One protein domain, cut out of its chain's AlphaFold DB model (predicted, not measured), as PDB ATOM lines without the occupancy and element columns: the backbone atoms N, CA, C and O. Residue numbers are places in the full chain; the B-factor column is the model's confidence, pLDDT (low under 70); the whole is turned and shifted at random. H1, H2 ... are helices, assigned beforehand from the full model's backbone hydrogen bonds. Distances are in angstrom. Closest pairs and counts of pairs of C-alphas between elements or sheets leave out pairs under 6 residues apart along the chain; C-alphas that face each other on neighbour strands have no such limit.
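What this domain is: This is residues 245 to 330 of the 828 residues of an uncharacterized protein of Chloroflexi bacterium 54-19 (UniProt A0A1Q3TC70). One long straight helix, H3, makes the longest axis of the domain, with two short helices, H1 and H2, packed on its first half and a single helical turn, H4, packed near its far end. Unnamed stretches lie mostly round the first half of H3: residues 245 to 257 lead in to H1, and residues 276 to 289 loop from H2 back to where H3 begins. The printed part has 86 residues with four named helices, in the order H1, H2, H3, H4, and no named strand; the class is all helix, with 44 residues in the named helices. The whole is loose, with a radius of gyration of the C-alphas of 16.0 A, and its C-alphas span 46 by 32 by 22 A.

Where its parts are: The printed part begins with residues 245 to 257, which hold no named element. H1 follows at residues 258 to 263, with C-alpha 258 at (11.648, -10.670, 168.082). H2 is residues 269 to 275 and is 9.8 A long from first to last C-alpha. After residues 276 to 289, again with no named element, H3 runs from residue 290 to residue 316 over 38.9 A, from C-alpha 290 at (1.113, -9.340, 154.952) to C-alpha 316 at (-5.258, -23.936, 190.437). H4, residues 324 to 327, ends with C-alpha 327 at (0.040, -14.316, 189.381).

How they stand to each other: H3 is the hub and touches the three other helices. H1 touches H3 at its residues 295 to 302 alone; the closest C-alphas are those of Ile 260 and Asn 298, 7.0 A apart. H1 and H3 run the same way at a steep tilt of 38 degrees, only just more than shallow. H2 touches H3 at residues 290 to 297 alone, with the C-alphas of Gln 269 and Tyr 294 closest at 5.7 A, and the two are about perpendicular at 78 degrees. H4 touches H3 at residues 310 to 314 alone; the closest C-alphas are those of Val 310 and Asp 324, 6.1 A apart. H1 and H2 are apart, and H4 is apart from both. In H1, H2 and H3 every pair of O i and N i+4 is within hydrogen-bond range; H4 is too short for such a pair, and its one pair of O i and N i+3 is within range.

The domain as a whole: The two C-alphas farthest apart are those of Gly 249 and Ala 319, at 48.7 A. The printed part has no cut. The link from H1 to H2 is tight, that from H3 to H4 is short, and that from H2 to H3 is long, with 14 residues. The mean pLDDT of the printed part is 93.6, and no printed residue is under 70.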
ATOM      1  N   SER A 245      -1.708   0.187 165.627       98.19
ATOM      2  CA  SER A 245      -1.366   1.609 165.540       98.19
ATOM      3  C   SER A 245      -0.150   1.870 164.647       98.19
ATOM      4  O   SER A 245       0.847   1.148 164.672       98.19
ATOM      5  N   ILE A 246      -0.202   2.943 163.868       98.56
ATOM      6  CA  ILE A 246       0.895   3.408 163.024       98.56
ATOM      7  C   ILE A 246       1.710   4.401 163.858       98.56
ATOM      8  O   ILE A 246       1.277   5.526 164.104       98.56
ATOM      9  N   TYR A 247       2.883   3.968 164.327       98.50
ATOM     10  CA  TYR A 247       3.767   4.800 165.143       98.50
ATOM     11  C   TYR A 247       4.677   5.670 164.255       98.50
ATOM     12  O   TYR A 247       5.343   5.138 163.354       98.50
ATOM     13  N   PRO A 248       4.800   6.984 164.527       97.62
ATOM     14  CA  PRO A 248       5.748   7.838 163.820       97.62
ATOM     15  C   PRO A 248       7.185   7.357 164.069       97.62
ATOM     16  O   PRO A 248       7.567   7.055 165.200       97.62
ATOM     17  N   GLY A 249       7.986   7.259 163.005       95.38
ATOM     18  CA  GLY A 249       9.385   6.809 163.070       95.38
ATOM     19  C   GLY A 249       9.620   5.291 162.982       95.38
ATOM     20  O   GLY A 249      10.768   4.870 163.079       95.38
ATOM     21  N   GLY A 250       8.587   4.462 162.772       95.56
ATOM     22  CA  GLY A 250       8.732   3.012 162.525       95.56
ATOM     23  C   GLY A 250       8.024   2.123 163.559       95.56
ATOM     24  O   GLY A 250       7.391   2.655 164.466       95.56
ATOM     25  N   PRO A 251       8.111   0.785 163.462       97.00
ATOM     26  CA  PRO A 251       7.344  -0.137 164.310       97.00
ATOM     27  C   PRO A 251       7.693  -0.011 165.800       97.00
ATOM     28  O   PRO A 251       8.852   0.216 166.152       97.00
ATOM     29  N   ALA A 252       6.702  -0.158 166.680       97.81
ATOM     30  CA  ALA A 252       6.910  -0.303 168.126       97.81
ATOM     31  C   ALA A 252       7.451  -1.707 168.489       97.81
ATOM     32  O   ALA A 252       7.385  -2.606 167.652       97.81
ATOM     33  N   PRO A 253       7.973  -1.942 169.712       98.19
ATOM     34  CA  PRO A 253       8.565  -3.231 170.089       98.19
ATOM     35  C   PRO A 253       7.660  -4.449 169.850       98.19
ATOM     36  O   PRO A 253       8.119  -5.443 169.288       98.19
ATOM     37  N   LEU A 254       6.363  -4.359 170.176       98.06
ATOM     38  CA  LEU A 254       5.386  -5.422 169.884       98.06
ATOM     39  C   LEU A 254       5.039  -5.578 168.387       98.06
ATOM     40  O   LEU A 254       4.389  -6.542 168.002       98.06
ATOM     41  N   GLN A 255       5.471  -4.664 167.520       98.31
ATOM     42  CA  GLN A 255       5.289  -4.743 166.063       98.31
ATOM     43  C   GLN A 255       6.513  -5.341 165.345       98.31
ATOM     44  O   GLN A 255       6.633  -5.242 164.121       98.31
ATOM     45  N   THR A 256       7.418  -5.970 166.097       97.75
ATOM     46  CA  THR A 256       8.580  -6.713 165.591       97.75
ATOM     47  C   THR A 256       8.364  -8.225 165.717       97.75
ATOM     48  O   THR A 256       7.483  -8.690 166.436       97.75
ATOM     49  N   ASP A 257       9.175  -9.027 165.026       97.00
ATOM     50  CA  ASP A 257       9.137 -10.489 165.132       97.00
ATOM     51  C   ASP A 257      10.057 -11.062 166.228       97.00
ATOM     52  O   ASP A 257      10.157 -12.282 166.355       97.00
ATOM     53  N   ASP A 258      10.700 -10.224 167.049       98.06
ATOM     54  CA  ASP A 258      11.648 -10.670 168.082       98.06
ATOM     55  C   ASP A 258      10.991 -11.620 169.100       98.06
ATOM     56  O   ASP A 258      11.546 -12.674 169.422       98.06
ATOM     57  N   LEU A 259       9.760 -11.323 169.536       98.25
ATOM     58  CA  LEU A 259       8.998 -12.206 170.428       98.25
ATOM     59  C   LEU A 259       8.543 -13.507 169.748       98.25
ATOM     60  O   LEU A 259       8.389 -14.520 170.425       98.25
ATOM     61  N   ILE A 260       8.380 -13.518 168.420       98.38
ATOM     62  CA  ILE A 260       8.068 -14.739 167.654       98.38
ATOM     63  C   ILE A 260       9.301 -15.644 167.610       98.38
ATOM     64  O   ILE A 260       9.195 -16.852 167.811       98.38
ATOM     65  N   ARG A 261      10.490 -15.056 167.416       97.81
ATOM     66  CA  ARG A 261      11.767 -15.785 167.483       97.81
ATOM     67  C   ARG A 261      12.055 -16.313 168.896       97.81
ATOM     68  O   ARG A 261      12.669 -17.367 169.017       97.81
ATOM     69  N   PHE A 262      11.589 -15.626 169.944       98.12
ATOM     70  CA  PHE A 262      11.755 -16.046 171.340       98.12
ATOM     71  C   PHE A 262      10.761 -17.140 171.784       98.12
ATOM     72  O   PHE A 262      11.174 -18.175 172.300       98.12
ATOM     73  N   TYR A 263       9.454 -16.935 171.587       98.12
ATOM     74  CA  TYR A 263       8.390 -17.832 172.076       98.12
ATOM     75  C   TYR A 263       7.923 -18.892 171.060       98.12
ATOM     76  O   TYR A 263       7.020 -19.687 171.358       98.12
ATOM     77  N   GLY A 264       8.509 -18.889 169.863       97.75
ATOM     78  CA  GLY A 264       8.106 -19.719 168.734       97.75
ATOM     79  C   GLY A 264       6.872 -19.184 168.002       97.75
ATOM     80  O   GLY A 264       5.984 -18.557 168.585       97.75
ATOM     81  N   GLU A 265       6.809 -19.477 166.703       97.81
ATOM     82  CA  GLU A 265       5.660 -19.176 165.848       97.81
ATOM     83  C   GLU A 265       4.385 -19.870 166.356       97.81
ATOM     84  O   GLU A 265       4.387 -21.064 166.657       97.81
ATOM     85  N   LYS A 266       3.285 -19.114 166.446       97.62
ATOM     86  CA  LYS A 266       1.954 -19.609 166.844       97.62
ATOM     87  C   LYS A 266       1.025 -19.818 165.649       97.62
ATOM     88  O   LYS A 266       0.073 -20.589 165.737       97.62
ATOM     89  N   MET A 267       1.273 -19.115 164.544       97.50
ATOM     90  CA  MET A 267       0.578 -19.297 163.272       97.50
ATOM     91  C   MET A 267       1.490 -18.867 162.121       97.50
ATOM     92  O   MET A 267       2.001 -17.747 162.125       97.50
ATOM     93  N   SER A 268       1.676 -19.745 161.134       98.31
ATOM     94  CA  SER A 268       2.542 -19.487 159.980       98.31
ATOM     95  C   SER A 268       2.011 -18.382 159.073       98.31
ATOM     96  O   SER A 268       0.807 -18.138 159.017       98.31
ATOM     97  N   GLN A 269       2.904 -17.735 158.316       97.88
ATOM     98  CA  GLN A 269       2.539 -16.683 157.354       97.88
ATOM     99  C   GLN A 269       1.411 -17.136 156.415       97.88
ATOM    100  O   GLN A 269       0.415 -16.432 156.280       97.88
ATOM    101  N   SER A 270       1.503 -18.343 155.845       97.81
ATOM    102  CA  SER A 270       0.469 -18.883 154.954       97.81
ATOM    103  C   SER A 270      -0.869 -19.135 155.656       97.81
ATOM    104  O   SER A 270      -1.920 -18.943 155.045       97.81
ATOM    105  N   ALA A 271      -0.854 -19.524 156.935       97.94
ATOM    106  CA  ALA A 271      -2.065 -19.684 157.733       97.94
ATOM    107  C   ALA A 271      -2.689 -18.330 158.112       97.94
ATOM    108  O   ALA A 271      -3.910 -18.199 158.054       97.94
ATOM    109  N   VAL A 272      -1.882 -17.304 158.415       97.56
ATOM    110  CA  VAL A 272      -2.375 -15.932 158.628       97.56
ATOM    111  C   VAL A 272      -2.960 -15.352 157.338       97.56
ATOM    112  O   VAL A 272      -4.054 -14.794 157.365       97.56
ATOM    113  N   ASP A 273      -2.289 -15.532 156.199       96.81
ATOM    114  CA  ASP A 273      -2.758 -15.050 154.894       96.81
ATOM    115  C   ASP A 273      -4.064 -15.735 154.449       96.81
ATOM    116  O   ASP A 273      -4.864 -15.129 153.731       96.81
ATOM    117  N   ALA A 274      -4.292 -16.986 154.866       96.56
ATOM    118  CA  ALA A 274      -5.553 -17.698 154.671       96.56
ATOM    119  C   ALA A 274      -6.638 -17.215 155.648       96.56
ATOM    120  O   ALA A 274      -7.731 -16.858 155.214       96.56
ATOM    121  N   TYR A 275      -6.323 -17.126 156.946       94.62
ATOM    122  CA  TYR A 275      -7.237 -16.641 157.987       94.62
ATOM    123  C   TYR A 275      -7.751 -15.226 157.678       94.62
ATOM    124  O   TYR A 275      -8.952 -14.975 157.745       94.62
ATOM    125  N   ARG A 276      -6.869 -14.331 157.219       93.69
ATOM    126  CA  ARG A 276      -7.205 -12.962 156.799       93.69
ATOM    127  C   ARG A 276      -8.175 -12.883 155.614       93.69
ATOM    128  O   ARG A 276      -8.820 -11.858 155.435       93.69
ATOM    129  N   LYS A 277      -8.273 -13.934 154.794       91.94
ATOM    130  CA  LYS A 277      -9.211 -14.019 153.657       91.94
ATOM    131  C   LYS A 277     -10.545 -14.684 154.018       91.94
ATOM    132  O   LYS A 277     -11.439 -14.701 153.179       91.94
ATOM    133  N   GLY A 278     -10.659 -15.244 155.223       92.62
ATOM    134  CA  GLY A 278     -11.874 -15.849 155.773       92.62
ATOM    135  C   GLY A 278     -12.202 -15.241 157.137       92.62
ATOM    136  O   GLY A 278     -12.301 -14.025 157.263       92.62
ATOM    137  N   ASP A 279     -12.312 -16.082 158.165       86.94
ATOM    138  CA  ASP A 279     -12.765 -15.766 159.535       86.94
ATOM    139  C   ASP A 279     -12.006 -14.640 160.279       86.94
ATOM    140  O   ASP A 279     -12.397 -14.242 161.385       86.94
ATOM    141  N   GLY A 280     -10.882 -14.173 159.729       84.75
ATOM    142  CA  GLY A 280     -10.054 -13.083 160.240       84.75
ATOM    143  C   GLY A 280     -10.172 -11.765 159.470       84.75
ATOM    144  O   GLY A 280      -9.494 -10.813 159.856       84.75
ATOM    145  N   ALA A 281     -10.987 -11.688 158.410       86.19
ATOM    146  CA  ALA A 281     -11.092 -10.512 157.536       86.19
ATOM    147  C   ALA A 281     -11.418  -9.219 158.304       86.19
ATOM    148  O   ALA A 281     -10.708  -8.227 158.155       86.19
ATOM    149  N   ASP A 282     -12.405  -9.267 159.203       86.56
ATOM    150  CA  ASP A 282     -12.824  -8.117 160.023       86.56
ATOM    151  C   ASP A 282     -12.004  -7.956 161.322       86.56
ATOM    152  O   ASP A 282     -12.198  -7.008 162.077       86.56
ATOM    153  N   LYS A 283     -11.082  -8.889 161.609       87.81
ATOM    154  CA  LYS A 283     -10.291  -8.946 162.859       87.81
ATOM    155  C   LYS A 283      -8.833  -8.518 162.685       87.81
ATOM    156  O   LYS A 283      -8.156  -8.204 163.666       87.81
ATOM    157  N   ILE A 284      -8.335  -8.538 161.450       93.50
ATOM    158  CA  ILE A 284      -6.991  -8.089 161.079       93.50
ATOM    159  C   ILE A 284      -7.143  -6.797 160.276       93.50
ATOM    160  O   ILE A 284      -7.537  -6.870 159.109       93.50
ATOM    161  N   PRO A 285      -6.788  -5.629 160.844       93.81
ATOM    162  CA  PRO A 285      -6.987  -4.346 160.182       93.81
ATOM    163  C   PRO A 285      -6.438  -4.313 158.752       93.81
ATOM    164  O   PRO A 285      -5.335  -4.792 158.459       93.81
ATOM    165  N   SER A 286      -7.240  -3.782 157.830       93.25
ATOM    166  CA  SER A 286      -6.993  -3.860 156.385       93.25
ATOM    167  C   SER A 286      -5.728  -3.112 155.946       93.25
ATOM    168  O   SER A 286      -5.085  -3.528 154.984       93.25
ATOM    169  N   HIS A 287      -5.308  -2.081 156.691       95.31
ATOM    170  CA  HIS A 287      -4.098  -1.296 156.416       95.31
ATOM    171  C   HIS A 287      -2.784  -2.047 156.668       95.31
ATOM    172  O   HIS A 287      -1.747  -1.642 156.147       95.31
ATOM    173  N   LEU A 288      -2.799  -3.139 157.440       96.94
ATOM    174  CA  LEU A 288      -1.595  -3.928 157.702       96.94
ATOM    175  C   LEU A 288      -1.144  -4.659 156.427       96.94
ATOM    176  O   LEU A 288      -1.943  -5.320 155.761       96.94
ATOM    177  N   ASN A 289       0.145  -4.624 156.092       96.50
ATOM    178  CA  ASN A 289       0.691  -5.490 155.042       96.50
ATOM    179  C   ASN A 289       0.768  -6.964 155.513       96.50
ATOM    180  O   ASN A 289       0.531  -7.264 156.683       96.50
ATOM    181  N   ALA A 290       1.090  -7.906 154.620       97.19
ATOM    182  CA  ALA A 290       1.113  -9.340 154.952       97.19
ATOM    183  C   ALA A 290       2.053  -9.687 156.129       97.19
ATOM    184  O   ALA A 290       1.693 -10.486 156.995       97.19
ATOM    185  N   ARG A 291       3.225  -9.041 156.218       97.69
ATOM    186  CA  ARG A 291       4.183  -9.268 157.313       97.69
ATOM    187  C   ARG A 291       3.703  -8.657 158.630       97.69
ATOM    188  O   ARG A 291       3.849  -9.286 159.673       97.69
ATOM    189  N   GLN A 292       3.101  -7.469 158.587       98.12
ATOM    190  CA  GLN A 292       2.493  -6.836 159.763       98.12
ATOM    191  C   GLN A 292       1.309  -7.654 160.292       98.12
ATOM    192  O   GLN A 292       1.228  -7.887 161.491       98.12
ATOM    193  N   ALA A 293       0.441  -8.157 159.406       98.00
ATOM    194  CA  ALA A 293      -0.660  -9.049 159.769       98.00
ATOM    195  C   ALA A 293      -0.159 -10.338 160.447       98.00
ATOM    196  O   ALA A 293      -0.718 -10.758 161.458       98.00
ATOM    197  N   TYR A 294       0.926 -10.932 159.940       98.50
ATOM    198  CA  TYR A 294       1.575 -12.082 160.574       98.50
ATOM    199  C   TYR A 294       2.087 -11.776 161.986       98.50
ATOM    200  O   TYR A 294       1.840 -12.568 162.899       98.50
ATOM    201  N   ILE A 295       2.756 -10.635 162.184       98.56
ATOM    202  CA  ILE A 295       3.239 -10.229 163.511       98.56
ATOM    203  C   ILE A 295       2.055  -9.986 164.454       98.56
ATOM    204  O   ILE A 295       2.007 -10.584 165.525       98.56
ATOM    205  N   TYR A 296       1.065  -9.204 164.018       98.31
ATOM    206  CA  TYR A 296      -0.169  -8.904 164.750       98.31
ATOM    207  C   TYR A 296      -0.869 -10.177 165.255       98.31
ATOM    208  O   TYR A 296      -1.091 -10.321 166.456       98.31
ATOM    209  N   VAL A 297      -1.140 -11.151 164.375       97.94
ATOM    210  CA  VAL A 297      -1.809 -12.406 164.767       97.94
ATOM    211  C   VAL A 297      -0.954 -13.248 165.717       97.94
ATOM    212  O   VAL A 297      -1.494 -13.849 166.645       97.94
ATOM    213  N   ASN A 298       0.368 -13.298 165.530       98.44
ATOM    214  CA  ASN A 298       1.241 -14.026 166.453       98.44
ATOM    215  C   ASN A 298       1.329 -13.341 167.828       98.44
ATOM    216  O   ASN A 298       1.358 -14.047 168.834       98.44
ATOM    217  N   MET A 299       1.306 -12.004 167.900       98.38
ATOM    218  CA  MET A 299       1.270 -11.277 169.177       98.38
ATOM    219  C   MET A 299      -0.054 -11.464 169.916       98.38
ATOM    220  O   MET A 299      -0.028 -11.720 171.117       98.38
ATOM    221  N   LEU A 300      -1.192 -11.422 169.212       96.25
ATOM    222  CA  LEU A 300      -2.488 -11.755 169.814       96.25
ATOM    223  C   LEU A 300      -2.480 -13.180 170.378       96.25
ATOM    224  O   LEU A 300      -2.819 -13.371 171.536       96.25
ATOM    225  N   LYS A 301      -1.969 -14.168 169.629       96.25
ATOM    226  CA  LYS A 301      -1.862 -15.558 170.113       96.25
ATOM    227  C   LYS A 301      -0.900 -15.739 171.292       96.25
ATOM    228  O   LYS A 301      -1.111 -16.635 172.106       96.25
ATOM    229  N   LEU A 302       0.153 -14.926 171.391       97.44
ATOM    230  CA  LEU A 302       1.027 -14.903 172.568       97.44
ATOM    231  C   LEU A 302       0.310 -14.322 173.785       97.44
ATOM    232  O   LEU A 302       0.423 -14.880 174.872       97.44
ATOM    233  N   TYR A 303      -0.458 -13.253 173.595       95.75
ATOM    234  CA  TYR A 303      -1.270 -12.670 174.653       95.75
ATOM    235  C   TYR A 303      -2.394 -13.611 175.097       95.75
ATOM    236  O   TYR A 303      -2.543 -13.825 176.292       95.75
ATOM    237  N   ASP A 304      -3.096 -14.270 174.172       93.81
ATOM    238  CA  ASP A 304      -4.060 -15.330 174.488       93.81
ATOM    239  C   ASP A 304      -3.397 -16.428 175.338       93.81
ATOM    240  O   ASP A 304      -3.972 -16.897 176.317       93.81
ATOM    241  N   GLN A 305      -2.170 -16.841 174.997       95.94
ATOM    242  CA  GLN A 305      -1.426 -17.834 175.778       95.94
ATOM    243  C   GLN A 305      -1.075 -17.313 177.187       95.94
ATOM    244  O   GLN A 305      -1.239 -18.052 178.155       95.94
ATOM    245  N   PHE A 306      -0.652 -16.053 177.316       95.50
ATOM    246  CA  PHE A 306      -0.408 -15.393 178.603       95.50
ATOM    247  C   PHE A 306      -1.678 -15.320 179.464       95.50
ATOM    248  O   PHE A 306      -1.660 -15.748 180.613       95.50
ATOM    249  N   GLN A 307      -2.799 -14.872 178.900       91.81
ATOM    250  CA  GLN A 307      -4.094 -14.794 179.582       91.81
ATOM    251  C   GLN A 307      -4.588 -16.184 180.031       91.81
ATOM    252  O   GLN A 307      -5.090 -16.341 181.143       91.81
ATOM    253  N   ASN A 308      -4.383 -17.220 179.209       92.25
ATOM    254  CA  ASN A 308      -4.690 -18.606 179.575       92.25
ATOM    255  C   ASN A 308      -3.782 -19.144 180.696       92.25
ATOM    256  O   ASN A 308      -4.259 -19.906 181.540       92.25
ATOM    257  N   ASP A 309      -2.501 -18.757 180.738       94.50
ATOM    258  CA  ASP A 309      -1.602 -19.085 181.852       94.50
ATOM    259  C   ASP A 309      -2.062 -18.417 183.160       94.50
ATOM    260  O   ASP A 309      -2.128 -19.101 184.182       94.50
ATOM    261  N   VAL A 310      -2.423 -17.124 183.121       90.88
ATOM    262  CA  VAL A 310      -2.990 -16.378 184.267       90.88
ATOM    263  C   VAL A 310      -4.231 -17.107 184.786       90.88
ATOM    264  O   VAL A 310      -4.284 -17.498 185.950       90.88
ATOM    265  N   TYR A 311      -5.209 -17.354 183.907       87.38
ATOM    266  CA  TYR A 311      -6.461 -18.034 184.244       87.38
ATOM    267  C   TYR A 311      -6.223 -19.420 184.858       87.38
ATOM    268  O   TYR A 311      -6.775 -19.739 185.909       87.38
ATOM    269  N   THR A 312      -5.370 -20.236 184.231       90.06
ATOM    270  CA  THR A 312      -5.069 -21.598 184.696       90.06
ATOM    271  C   THR A 312      -4.388 -21.579 186.061       90.06
ATOM    272  O   THR A 312      -4.712 -22.394 186.924       90.06
ATOM    273  N   TRP A 313      -3.468 -20.638 186.287       92.44
ATOM    274  CA  TRP A 313      -2.813 -20.472 187.580       92.44
ATOM    275  C   TRP A 313      -3.813 -20.049 188.663       92.44
ATOM    276  O   TRP A 313      -3.841 -20.682 189.714       92.44
ATOM    277  N   VAL A 314      -4.687 -19.072 188.395       86.62
ATOM    278  CA  VAL A 314      -5.717 -18.619 189.351       86.62
ATOM    279  C   VAL A 314      -6.696 -19.745 189.695       86.62
ATOM    280  O   VAL A 314      -6.988 -19.968 190.866       86.62
ATOM    281  N   VAL A 315      -7.154 -20.523 188.709       86.12
ATOM    282  CA  VAL A 315      -8.018 -21.695 188.952       86.12
ATOM    283  C   VAL A 315      -7.323 -22.724 189.852       86.12
ATOM    284  O   VAL A 315      -7.947 -23.237 190.782       86.12
ATOM    285  N   ASN A 316      -6.031 -22.986 189.634       88.44
ATOM    286  CA  ASN A 316      -5.258 -23.936 190.437       88.44
ATOM    287  C   ASN A 316      -4.980 -23.457 191.878       88.44
ATOM    288  O   ASN A 316      -4.766 -24.301 192.744       88.44
ATOM    289  N   HIS A 317      -5.029 -22.146 192.143       85.88
ATOM    290  CA  HIS A 317      -4.831 -21.539 193.472       85.88
ATOM    291  C   HIS A 317      -6.130 -20.952 194.070       85.88
ATOM    292  O   HIS A 317      -6.109 -20.187 195.036       85.88
ATOM    293  N   SER A 318      -7.285 -21.345 193.524       75.81
ATOM    294  CA  SER A 318      -8.620 -20.906 193.962       75.81
ATOM    295  C   SER A 318      -8.927 -21.243 195.428       75.81
ATOM    296  O   SER A 318      -9.548 -20.456 196.142       75.81
ATOM    297  N   ALA A 319      -8.433 -22.387 195.916       78.69
ATOM    298  CA  ALA A 319      -8.546 -22.787 197.321       78.69
ATOM    299  C   ALA A 319      -7.835 -21.811 198.282       78.69
ATOM    300  O   ALA A 319      -8.299 -21.610 199.405       78.69
ATOM    301  N   ASP A 320      -6.765 -21.165 197.812       79.25
ATOM    302  CA  ASP A 320      -5.977 -20.172 198.548       79.25
ATOM    303  C   ASP A 320      -6.489 -18.731 198.326       79.25
ATOM    304  O   ASP A 320      -5.933 -17.784 198.880       79.25
ATOM    305  N   ARG A 321      -7.561 -18.560 197.529       76.06
ATOM    306  CA  ARG A 321      -8.138 -17.276 197.078       76.06
ATOM    307  C   ARG A 321      -7.143 -16.333 196.385       76.06
ATOM    308  O   ARG A 321      -7.269 -15.113 196.493       76.06
ATOM    309  N   GLN A 322      -6.160 -16.886 195.678       82.88
ATOM    310  CA  GLN A 322      -5.220 -16.084 194.892       82.88
ATOM    311  C   GLN A 322      -5.874 -15.550 193.611       82.88
ATOM    312  O   GLN A 322      -6.814 -16.131 193.068       82.88
ATOM    313  N   THR A 323      -5.360 -14.425 193.130       83.69
ATOM    314  CA  THR A 323      -5.929 -13.618 192.045       83.69
ATOM    315  C   THR A 323      -4.934 -13.428 190.895       83.69
ATOM    316  O   THR A 323      -3.756 -13.773 190.985       83.69
ATOM    317  N   ASP A 324      -5.391 -12.843 189.788       83.50
ATOM    318  CA  ASP A 324      -4.531 -12.397 188.683       83.50
ATOM    319  C   ASP A 324      -3.409 -11.440 189.141       83.50
ATOM    320  O   ASP A 324      -2.284 -11.512 188.642       83.50
ATOM    321  N   MET A 325      -3.676 -10.611 190.153       88.12
ATOM    322  CA  MET A 325      -2.694  -9.718 190.782       88.12
ATOM    323  C   MET A 325      -1.531 -10.481 191.442       88.12
ATOM    324  O   MET A 325      -0.374 -10.048 191.360       88.12
ATOM    325  N   ASP A 326      -1.823 -11.635 192.049       89.06
ATOM    326  CA  ASP A 326      -0.833 -12.521 192.668       89.06
ATOM    327  C   ASP A 326      -0.013 -13.259 191.604       89.06
ATOM    328  O   ASP A 326       1.217 -13.324 191.705       89.06
ATOM    329  N   TYR A 327      -0.660 -13.716 190.519       92.38
ATOM    330  CA  TYR A 327       0.040 -14.316 189.381       92.38
ATOM    331  C   TYR A 327       1.132 -13.388 188.849       92.38
ATOM    332  O   TYR A 327       2.253 -13.831 188.618       92.38
ATOM    333  N   PHE A 328       0.857 -12.092 188.710       90.94
ATOM    334  CA  PHE A 328       1.830 -11.110 188.215       90.94
ATOM    335  C   PHE A 328       3.076 -10.915 189.095       90.94
ATOM    336  O   PHE A 328       4.035 -10.290 188.634       90.94
ATOM    337  N   SER A 329       3.065 -11.440 190.324       89.31
ATOM    338  CA  SER A 329       4.203 -11.459 191.255       89.31
ATOM    339  C   SER A 329       4.799 -12.868 191.437       89.31
ATOM    340  O   SER A 329       5.805 -13.030 192.126       89.31
ATOM    341  N   SER A 330       4.190 -13.889 190.824       93.94
ATOM    342  CA  SER A 330       4.588 -15.298 190.917       93.94
ATOM    343  C   SER A 330       5.864 -15.615 190.129       93.94
ATOM    344  O   SER A 330       6.198 -14.950 189.142       93.94
TER     345      SER A 330